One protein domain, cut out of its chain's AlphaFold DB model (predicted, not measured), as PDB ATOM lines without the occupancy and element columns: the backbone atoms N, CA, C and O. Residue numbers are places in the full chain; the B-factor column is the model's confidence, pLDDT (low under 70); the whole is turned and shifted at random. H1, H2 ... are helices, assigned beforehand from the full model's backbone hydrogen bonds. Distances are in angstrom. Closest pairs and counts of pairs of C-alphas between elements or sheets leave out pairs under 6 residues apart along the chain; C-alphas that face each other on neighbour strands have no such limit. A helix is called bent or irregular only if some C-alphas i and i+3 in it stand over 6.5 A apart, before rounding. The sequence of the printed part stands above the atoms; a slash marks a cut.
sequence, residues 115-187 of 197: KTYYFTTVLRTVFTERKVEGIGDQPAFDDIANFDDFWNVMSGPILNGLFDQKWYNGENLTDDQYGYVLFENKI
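What this domain is: This is residues 115 to 187 of the 197 residues of the protein "Hypothetical protein" of Rotaria sp. Silwood1 (UniProt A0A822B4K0). Two helices make a slanted, open V: H2 forms one arm, and H1 comes onto the later part of H2 with residues 126 to 127, its first residues reaching away from H2. A long loop, residues 130 to 146, joins them, and a tail with no named element, residues 163 to 187, folds irregularly beyond the last residue of H2. The printed part has 73 residues with two named helices, H1 then H2, and no named strand; the class is all helix, though under half of the residues, 31, are in named elements. It is only just compact, close to loose, with a radius of gyration of the C-alphas of 13.3 A and spans of 38 by 29 by 19 A.

How they stand to each other: H2, residues 147 to 162, has a kink of 27 degrees near residue 154 and is only just irregular: C-alphas 154 and 157 are 6.6 A apart. H1, residues 115 to 129, touches it with residues 126 to 127 alone, and H2 touches H1 with residues 157 to 161 alone. Their closest C-alphas are those of Phe 127 and Ile 158, 5.7 A apart. They run opposite ways at a steep tilt of 42 degrees and form a helical hairpin. Every O i to N i+4 pair is within hydrogen-bond range in H1, and 10 of 12 are in H2. In the tail, residues 180 to 181 pair with residues 185 to 186, antiparallel.

Where its parts are: H2 runs 21.1 A from C-alpha 147 at (387.453, 282.627, 303.749) to C-alpha 162 at (369.898, 273.357, 296.701). H1 runs 20.3 A from C-alpha 115 at (371.557, 252.534, 293.537) to C-alpha 129.

The domain as a whole: The two C-alphas farthest apart, those of Ala 145 and Asp 176, are 38.5 A apart. The printed part has no cut, and the link from H1 to H2, 17 residues, is long. The mean pLDDT of the printed part is 83.0, and residues 133 to 138 are under 70.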
ATOM      1  N   LYS A 115     371.861 251.153 293.945       87.62
ATOM      2  CA  LYS A 115     371.557 252.534 293.537       87.62
ATOM      3  C   LYS A 115     372.115 253.582 294.500       87.62
ATOM      4  O   LYS A 115     372.373 254.704 294.073       87.62
ATOM      5  N   THR A 116     372.333 253.225 295.766       89.44
ATOM      6  CA  THR A 116     372.831 254.155 296.789       89.44
ATOM      7  C   THR A 116     374.189 254.734 296.404       89.44
ATOM      8  O   THR A 116     374.402 255.924 296.597       89.44
ATOM      9  N   TYR A 117     375.064 253.934 295.781       92.44
ATOM     10  CA  TYR A 117     376.362 254.401 295.289       92.44
ATOM     11  C   TYR A 117     376.209 255.555 294.290       92.44
ATOM     12  O   TYR A 117     376.724 256.646 294.516       92.44
ATOM     13  N   TYR A 118     375.434 255.340 293.223       92.75
ATOM     14  CA  TYR A 118     375.211 256.356 292.192       92.75
ATOM     15  C   TYR A 118     374.540 257.605 292.755       92.75
ATOM     16  O   TYR A 118     374.950 258.715 292.432       92.75
ATOM     17  N   PHE A 119     373.565 257.424 293.646       90.75
ATOM     18  CA  PHE A 119     372.902 258.528 294.329       90.75
ATOM     19  C   PHE A 119     373.897 259.404 295.107       90.75
ATOM     20  O   PHE A 119     373.927 260.620 294.923       90.75
ATOM     21  N   THR A 120     374.764 258.797 295.924       91.50
ATOM     22  CA  THR A 120     375.772 259.547 296.687       91.50
ATOM     23  C   THR A 120     376.833 260.191 295.800       91.50
ATOM     24  O   THR A 120     377.284 261.290 296.105       91.50
ATOM     25  N   THR A 121     377.200 259.552 294.686       92.25
ATOM     26  CA  THR A 121     378.168 260.108 293.736       92.25
ATOM     27  C   THR A 121     377.617 261.354 293.058       92.25
ATOM     28  O   THR A 121     378.299 262.369 293.028       92.25
ATOM     29  N   VAL A 122     376.373 261.320 292.574       90.12
ATOM     30  CA  VAL A 122     375.745 262.488 291.937       90.12
ATOM     31  C   VAL A 122     375.563 263.636 292.935       90.12
ATOM     32  O   VAL A 122     375.805 264.791 292.601       90.12
ATOM     33  N   LEU A 123     375.196 263.343 294.186       89.69
ATOM     34  CA  LEU A 123     375.159 264.377 295.223       89.69
ATOM     35  C   LEU A 123     376.548 264.971 295.495       89.69
ATOM     36  O   LEU A 123     376.672 266.187 295.639       89.69
ATOM     37  N   ARG A 124     377.595 264.136 295.535       91.19
ATOM     38  CA  ARG A 124     378.977 264.603 295.699       91.19
ATOM     39  C   ARG A 124     379.366 265.543 294.564       91.19
ATOM     40  O   ARG A 124     379.863 266.628 294.840       91.19
ATOM     41  N   THR A 125     379.114 265.165 293.315       88.69
ATOM     42  CA  THR A 125     379.528 265.985 292.169       88.69
ATOM     43  C   THR A 125     378.847 267.356 292.174       88.69
ATOM     44  O   THR A 125     379.512 268.364 291.941       88.69
ATOM     45  N   VAL A 126     377.560 267.429 292.536       86.50
ATOM     46  CA  VAL A 126     376.811 268.698 292.604       86.50
ATOM     47  C   VAL A 126     377.347 269.644 293.676       86.50
ATOM     48  O   VAL A 126     377.528 270.825 293.394       86.50
ATOM     49  N   PHE A 127     377.588 269.157 294.895       87.88
ATOM     50  CA  PHE A 127     377.954 270.032 296.017       87.88
ATOM     51  C   PHE A 127     379.459 270.216 296.199       87.88
ATOM     52  O   PHE A 127     379.879 271.190 296.814       87.88
ATOM     53  N   THR A 128     380.263 269.275 295.707       88.81
ATOM     54  CA  THR A 128     381.701 269.224 296.000       88.81
ATOM     55  C   THR A 128     382.554 269.614 294.797       88.81
ATOM     56  O   THR A 128     383.491 270.393 294.935       88.81
ATOM     57  N   GLU A 129     382.221 269.091 293.614       84.69
ATOM     58  CA  GLU A 129     383.052 269.214 292.406       84.69
ATOM     59  C   GLU A 129     382.623 270.380 291.502       84.69
ATOM     60  O   GLU A 129     383.398 270.837 290.659       84.69
ATOM     61  N   ARG A 130     381.388 270.873 291.653       81.75
ATOM     62  CA  ARG A 130     380.865 271.964 290.828       81.75
ATOM     63  C   ARG A 130     381.570 273.281 291.158       81.75
ATOM     64  O   ARG A 130     381.540 273.753 292.292       81.75
ATOM     65  N   LYS A 131     382.162 273.894 290.133       80.12
ATOM     66  CA  LYS A 131     382.787 275.220 290.212       80.12
ATOM     67  C   LYS A 131     381.744 276.339 290.149       80.12
ATOM     68  O   LYS A 131     380.646 276.152 289.622       80.12
ATOM     69  N   VAL A 132     382.103 277.510 290.675       71.69
ATOM     70  CA  VAL A 132     381.282 278.727 290.596       71.69
ATOM     71  C   VAL A 132     381.186 279.182 289.135       71.69
ATOM     72  O   VAL A 132     382.200 279.420 288.483       71.69
ATOM     73  N   GLU A 133     379.971 279.318 288.604       66.94
ATOM     74  CA  GLU A 133     379.753 279.809 287.241       66.94
ATOM     75  C   GLU A 133     379.912 281.340 287.181       66.94
ATOM     76  O   GLU A 133     379.344 282.066 287.995       66.94
ATOM     77  N   GLY A 134     380.672 281.850 286.204       61.22
ATOM     78  CA  GLY A 134     380.730 283.285 285.874       61.22
ATOM     79  C   GLY A 134     381.822 284.117 286.563       61.22
ATOM     80  O   GLY A 134     382.001 285.277 286.197       61.22
ATOM     81  N   ILE A 135     382.592 283.548 287.493       56.47
ATOM     82  CA  ILE A 135     383.695 284.237 288.183       56.47
ATOM     83  C   ILE A 135     384.973 283.407 287.992       56.47
ATOM     84  O   ILE A 135     385.334 282.640 288.863       56.47
ATOM     85  N   GLY A 136     385.659 283.523 286.849       61.16
ATOM     86  CA  GLY A 136     386.995 282.928 286.630       61.16
ATOM     87  C   GLY A 136     387.171 281.443 287.017       61.16
ATOM     88  O   GLY A 136     386.221 280.667 287.035       61.16
ATOM     89  N   ASP A 137     388.414 281.041 287.306       66.75
ATOM     90  CA  ASP A 137     388.766 279.704 287.819       66.75
ATOM     91  C   ASP A 137     388.652 279.691 289.354       66.75
ATOM     92  O   ASP A 137     389.646 279.620 290.072       66.75
ATOM     93  N   GLN A 138     387.435 279.883 289.871       69.62
ATOM     94  CA  GLN A 138     387.184 279.776 291.312       69.62
ATOM     95  C   GLN A 138     387.295 278.311 291.764       69.62
ATOM     96  O   GLN A 138     386.892 277.404 291.020       69.62
ATOM     97  N   PRO A 139     387.817 278.073 292.980       73.38
ATOM     98  CA  PRO A 139     387.979 276.730 293.516       73.38
ATOM     99  C   PRO A 139     386.625 276.028 293.682       73.38
ATOM    100  O   PRO A 139     385.603 276.651 293.983       73.38
ATOM    101  N   ALA A 140     386.623 274.710 293.481       83.12
ATOM    102  CA  ALA A 140     385.518 273.861 293.909       83.12
ATOM    103  C   ALA A 140     385.481 273.797 295.449       83.12
ATOM    104  O   ALA A 140     386.402 274.270 296.116       83.12
ATOM    105  N   PHE A 141     384.449 273.188 296.037       87.19
ATOM    106  CA  PHE A 141     384.375 273.070 297.499       87.19
ATOM    107  C   PHE A 141     385.584 272.316 298.088       87.19
ATOM    108  O   PHE A 141     386.046 272.658 299.173       87.19
ATOM    109  N   ASP A 142     386.124 271.338 297.351       87.88
ATOM    110  CA  ASP A 142     387.330 270.587 297.741       87.88
ATOM    111  C   ASP A 142     388.610 271.455 297.755       87.88
ATOM    112  O   ASP A 142     389.551 271.139 298.482       87.88
ATOM    113  N   ASP A 143     388.639 272.564 297.009       87.00
ATOM    114  CA  ASP A 143     389.834 273.392 296.785       87.00
ATOM    115  C   ASP A 143     389.794 274.732 297.554       87.00
ATOM    116  O   ASP A 143     390.574 275.646 297.269       87.00
ATOM    117  N   ILE A 144     388.879 274.893 298.520       88.12
ATOM    118  CA  ILE A 144     388.735 276.137 299.297       88.12
ATOM    119  C   ILE A 144     389.985 276.372 300.154       88.12
ATOM    120  O   ILE A 144     390.270 275.618 301.086       88.12
ATOM    121  N   ALA A 145     390.690 277.475 299.888       87.75
ATOM    122  CA  ALA A 145     391.868 277.885 300.653       87.75
ATOM    123  C   ALA A 145     391.604 279.099 301.559       87.75
ATOM    124  O   ALA A 145     392.169 279.183 302.650       87.75
ATOM    125  N   ASN A 146     390.739 280.027 301.133       89.69
ATOM    126  CA  ASN A 146     390.479 281.278 301.846       89.69
ATOM    127  C   ASN A 146     389.028 281.400 302.321       89.69
ATOM    128  O   ASN A 146     388.117 280.720 301.850       89.69
ATOM    129  N   PHE A 147     388.798 282.329 303.251       89.81
ATOM    130  CA  PHE A 147     387.453 282.627 303.749       89.81
ATOM    131  C   PHE A 147     386.551 283.266 302.683       89.81
ATOM    132  O   PHE A 147     385.348 283.014 302.662       89.81
ATOM    133  N   ASP A 148     387.124 284.055 301.775       89.06
ATOM    134  CA  ASP A 148     386.373 284.647 300.664       89.06
ATOM    135  C   ASP A 148     385.928 283.569 299.664       89.06
ATOM    136  O   ASP A 148     384.773 283.556 299.237       89.06
ATOM    137  N   ASP A 149     386.799 282.592 299.386       87.12
ATOM    138  CA  ASP A 149     386.485 281.439 298.533       87.12
ATOM    139  C   ASP A 149     385.322 280.623 299.115       87.12
ATOM    140  O   ASP A 149     384.415 280.215 298.390       87.12
ATOM    141  N   PHE A 150     385.285 280.456 300.443       89.00
ATOM    142  CA  PHE A 150     384.164 279.807 301.124       89.00
ATOM    143  C   PHE A 150     382.828 280.510 300.840       89.00
ATOM    144  O   PHE A 150     381.848 279.848 300.494       89.00
ATOM    145  N   TRP A 151     382.765 281.841 300.947       89.50
ATOM    146  CA  TRP A 151     381.526 282.579 300.676       89.50
ATOM    147  C   TRP A 151     381.125 282.561 299.203       89.50
ATOM    148  O   TRP A 151     379.926 282.503 298.905       89.50
ATOM    149  N   ASN A 152     382.091 282.532 298.286       88.00
ATOM    150  CA  ASN A 152     381.818 282.390 296.856       88.00
ATOM    151  C   ASN A 152     381.203 281.018 296.545       88.00
ATOM    152  O   ASN A 152     380.196 280.929 295.844       88.00
ATOM    153  N   VAL A 153     381.737 279.947 297.139       88.44
ATOM    154  CA  VAL A 153     381.197 278.587 296.978       88.44
ATOM    155  C   VAL A 153     379.818 278.448 297.637       88.44
ATOM    156  O   VAL A 153     378.900 277.864 297.056       88.44
ATOM    157  N   MET A 154     379.628 279.028 298.825       89.12
ATOM    158  CA  MET A 154     378.345 278.993 299.533       89.12
ATOM    159  C   MET A 154     377.234 279.747 298.797       89.12
ATOM    160  O   MET A 154     376.104 279.266 298.754       89.12
ATOM    161  N   SER A 155     377.536 280.920 298.235       87.44
ATOM    162  CA  SER A 155     376.548 281.755 297.537       87.44
ATOM    163  C   SER A 155     376.303 281.332 296.084       87.44
ATOM    164  O   SER A 155     375.228 281.604 295.557       87.44
ATOM    165  N   GLY A 156     377.258 280.643 295.452       87.06
ATOM    166  CA  GLY A 156     377.132 280.120 294.095       87.06
ATOM    167  C   GLY A 156     376.673 278.656 294.060       87.06
ATOM    168  O   GLY A 156     375.477 278.383 294.167       87.06
ATOM    169  N   PRO A 157     377.594 277.692 293.872       86.69
ATOM    170  CA  PRO A 157     377.277 276.297 293.565       86.69
ATOM    171  C   PRO A 157     376.441 275.599 294.642       86.69
ATOM    172  O   PRO A 157     375.546 274.835 294.292       86.69
ATOM    173  N   ILE A 158     376.666 275.875 295.933       88.69
ATOM    174  CA  ILE A 158     375.888 275.249 297.018       88.69
ATOM    175  C   ILE A 158     374.436 275.741 297.005       88.69
ATOM    176  O   ILE A 158     373.509 274.931 297.055       88.69
ATOM    177  N   LEU A 159     374.227 277.061 296.936       87.94
ATOM    178  CA  LEU A 159     372.888 277.651 296.945       87.94
ATOM    179  C   LEU A 159     372.110 277.277 295.680       87.94
ATOM    180  O   LEU A 159     370.957 276.860 295.780       87.94
ATOM    181  N   ASN A 160     372.765 277.348 294.520       85.50
ATOM    182  CA  ASN A 160     372.182 276.947 293.242       85.50
ATOM    183  C   ASN A 160     371.897 275.443 293.197       85.50
ATOM    184  O   ASN A 160     370.876 275.041 292.667       85.50
ATOM    185  N   GLY A 161     372.746 274.600 293.791       84.62
ATOM    186  CA  GLY A 161     372.499 273.159 293.866       84.62
ATOM    187  C   GLY A 161     371.307 272.785 294.754       84.62
ATOM    188  O   GLY A 161     370.683 271.749 294.534       84.62
ATOM    189  N   LEU A 162     370.983 273.614 295.754       87.31
ATOM    190  CA  LEU A 162     369.898 273.357 296.701       87.31
ATOM    191  C   LEU A 162     368.568 273.986 296.261       87.31
ATOM    192  O   LEU A 162     367.516 273.381 296.422       87.31
ATOM    193  N   PHE A 163     368.596 275.190 295.701       83.88
ATOM    194  CA  PHE A 163     367.392 275.926 295.313       83.88
ATOM    195  C   PHE A 163     367.387 276.271 293.826       83.88
ATOM    196  O   PHE A 163     366.931 277.356 293.468       83.88
ATOM    197  N   ASP A 164     367.905 275.376 292.975       76.56
ATOM    198  CA  ASP A 164     367.874 275.589 291.530       76.56
ATOM    199  C   ASP A 164     366.442 275.905 291.096       76.56
ATOM    200  O   ASP A 164     365.487 275.264 291.535       76.56
ATOM    201  N   GLN A 165     366.303 276.939 290.275       75.50
ATOM    202  CA  GLN A 165     365.014 277.422 289.784       75.50
ATOM    203  C   GLN A 165     364.795 277.036 288.322       75.50
ATOM    204  O   GLN A 165     363.777 277.409 287.737       75.50
ATOM    205  N   LYS A 166     365.749 276.314 287.720       81.06
ATOM    206  CA  LYS A 166     365.730 275.957 286.307       81.06
ATOM    207  C   LYS A 166     365.873 274.456 286.096       81.06
ATOM    208  O   LYS A 166     366.576 273.749 286.811       81.06
ATOM    209  N   TRP A 167     365.211 273.980 285.056       77.25
ATOM    210  CA  TRP A 167     365.398 272.656 284.493       77.25
ATOM    211  C   TRP A 167     366.726 272.566 283.728       77.25
ATOM    212  O   TRP A 167     367.317 273.574 283.338       77.25
ATOM    213  N   TYR A 168     367.174 271.340 283.429       74.62
ATOM    214  CA  TYR A 168     368.379 271.105 282.615       74.62
ATOM    215  C   TYR A 168     368.294 271.719 281.205       74.62
ATOM    216  O   TYR A 168     369.318 271.925 280.557       74.62
ATOM    217  N   ASN A 169     367.081 271.984 280.714       81.12
ATOM    218  CA  ASN A 169     366.808 272.638 279.434       81.12
ATOM    219  C   ASN A 169     366.778 274.179 279.538       81.12
ATOM    220  O   ASN A 169     366.536 274.848 278.537       81.12
ATOM    221  N   GLY A 170     367.022 274.746 280.724       81.25
ATOM    222  CA  GLY A 170     367.013 276.187 280.975       81.25
ATOM    223  C   GLY A 170     365.626 276.796 281.190       81.25
ATOM    224  O   GLY A 170     365.536 278.011 281.374       81.25
ATOM    225  N   GLU A 171     364.562 275.992 281.186       83.62
ATOM    226  CA  GLU A 171     363.210 276.451 281.509       83.62
ATOM    227  C   GLU A 171     363.036 276.617 283.021       83.62
ATOM    228  O   GLU A 171     363.662 275.913 283.809       83.62
ATOM    229  N   ASN A 172     362.183 277.548 283.445       83.50
ATOM    230  CA  ASN A 172     361.932 277.775 284.867       83.50
ATOM    231  C   ASN A 172     361.057 276.658 285.462       83.50
ATOM    232  O   ASN A 172     360.169 276.132 284.792       83.50
ATOM    233  N   LEU A 173     361.286 276.335 286.735       81.19
ATOM    234  CA  LEU A 173     360.437 275.426 287.508       81.19
ATOM    235  C   LEU A 173     359.071 276.071 287.793       81.19
ATOM    236  O   LEU A 173     358.980 277.273 288.049       81.19
ATOM    237  N   THR A 174     358.006 275.270 287.757       82.25
ATOM    238  CA  THR A 174     356.671 275.693 288.207       82.25
ATOM    239  C   THR A 174     356.556 275.657 289.734       82.25
ATOM    240  O   THR A 174     357.336 274.987 290.413       82.25
ATOM    241  N   ASP A 175     355.567 276.369 290.291       77.25
ATOM    242  CA  ASP A 175     355.408 276.547 291.744       77.25
ATOM    243  C   ASP A 175     355.294 275.230 292.541       77.25
ATOM    244  O   ASP A 175     355.693 275.147 293.704       77.25
ATOM    245  N   ASP A 176     354.776 274.178 291.914       78.38
ATOM    246  CA  ASP A 176     354.628 272.829 292.468       78.38
ATOM    247  C   ASP A 176     355.934 272.011 292.476       78.38
ATOM    248  O   ASP A 176     356.044 271.018 293.202       78.38
ATOM    249  N   GLN A 177     356.928 272.441 291.698       75.12
ATOM    250  CA  GLN A 177     358.223 271.785 291.522       75.12
ATOM    251  C   GLN A 177     359.341 272.453 292.338       75.12
ATOM    252  O   GLN A 177     360.492 272.008 292.300       75.12
ATOM    253  N   TYR A 178     359.027 273.479 293.134       76.56
ATOM    254  CA  TYR A 178     359.998 274.063 294.054       76.56
ATOM    255  C   TYR A 178     360.414 273.085 295.160       76.56
ATOM    256  O   TYR A 178     359.600 272.385 295.767       76.56
ATOM    257  N   GLY A 179     361.715 273.079 295.459       75.31
ATOM    258  CA  GLY A 179     362.308 272.250 296.511       75.31
ATOM    259  C   GLY A 179     362.678 270.832 296.073       75.31
ATOM    260  O   GLY A 179     363.059 270.024 296.924       75.31
ATOM    261  N   TYR A 180     362.586 270.526 294.775       81.38
ATOM    262  CA  TYR A 180     363.201 269.336 294.196       81.38
ATOM    263  C   TYR A 180     364.623 269.650 293.719       81.38
ATOM    264  O   TYR A 180     364.869 270.623 293.019       81.38
ATOM    265  N   VAL A 181     365.559 268.787 294.095       81.00
ATOM    266  CA  VAL A 181     366.965 268.780 293.692       81.00
ATOM    267  C   VAL A 181     367.190 267.581 292.791       81.00
ATOM    268  O   VAL A 181     366.658 266.496 293.048       81.00
ATOM    269  N   LEU A 182     368.006 267.748 291.747       80.38
ATOM    270  CA  LEU A 182     368.290 266.680 290.777       80.38
ATOM    271  C   LEU A 182     367.003 266.080 290.180       80.38
ATOM    272  O   LEU A 182     366.942 264.882 289.920       80.38
ATOM    273  N   PHE A 183     365.966 266.907 290.016       76.19
ATOM    274  CA  PHE A 183     364.666 266.579 289.413       76.19
ATOM    275  C   PHE A 183     363.780 265.587 290.186       76.19
ATOM    276  O   PHE A 183     362.566 265.598 290.008       76.19
ATOM    277  N   GLU A 184     364.349 264.773 291.074       82.94
ATOM    278  CA  GLU A 184     363.626 263.698 291.765       82.94
ATOM    279  C   GLU A 184     363.690 263.802 293.296       82.94
ATOM    280  O   GLU A 184     362.804 263.306 293.994       82.94
ATOM    281  N   ASN A 185     364.713 264.455 293.856       87.56
ATOM    282  CA  ASN A 185     364.951 264.439 295.298       87.56
ATOM    283  C   ASN A 185     364.314 265.637 295.976       87.56
ATOM    284  O   ASN A 185     364.678 266.773 295.710       87.56
ATOM    285  N   LYS A 186     363.406 265.402 296.917       87.00
ATOM    286  CA  LYS A 186     362.771 266.485 297.664       87.00
ATOM    287  C   LYS A 186     363.608 266.894 298.872       87.00
ATOM    288  O   LYS A 186     363.915 266.058 299.724       87.00
ATOM    289  N   ILE A 187     363.917 268.182 298.986       87.12
ATOM    290  CA  ILE A 187     364.528 268.732 300.197       87.12
ATOM    291  C   ILE A 187     363.492 268.753 301.317       87.12
ATOM    292  O   ILE A 187     362.329 269.115 301.124       87.12
TER     293      ILE A 187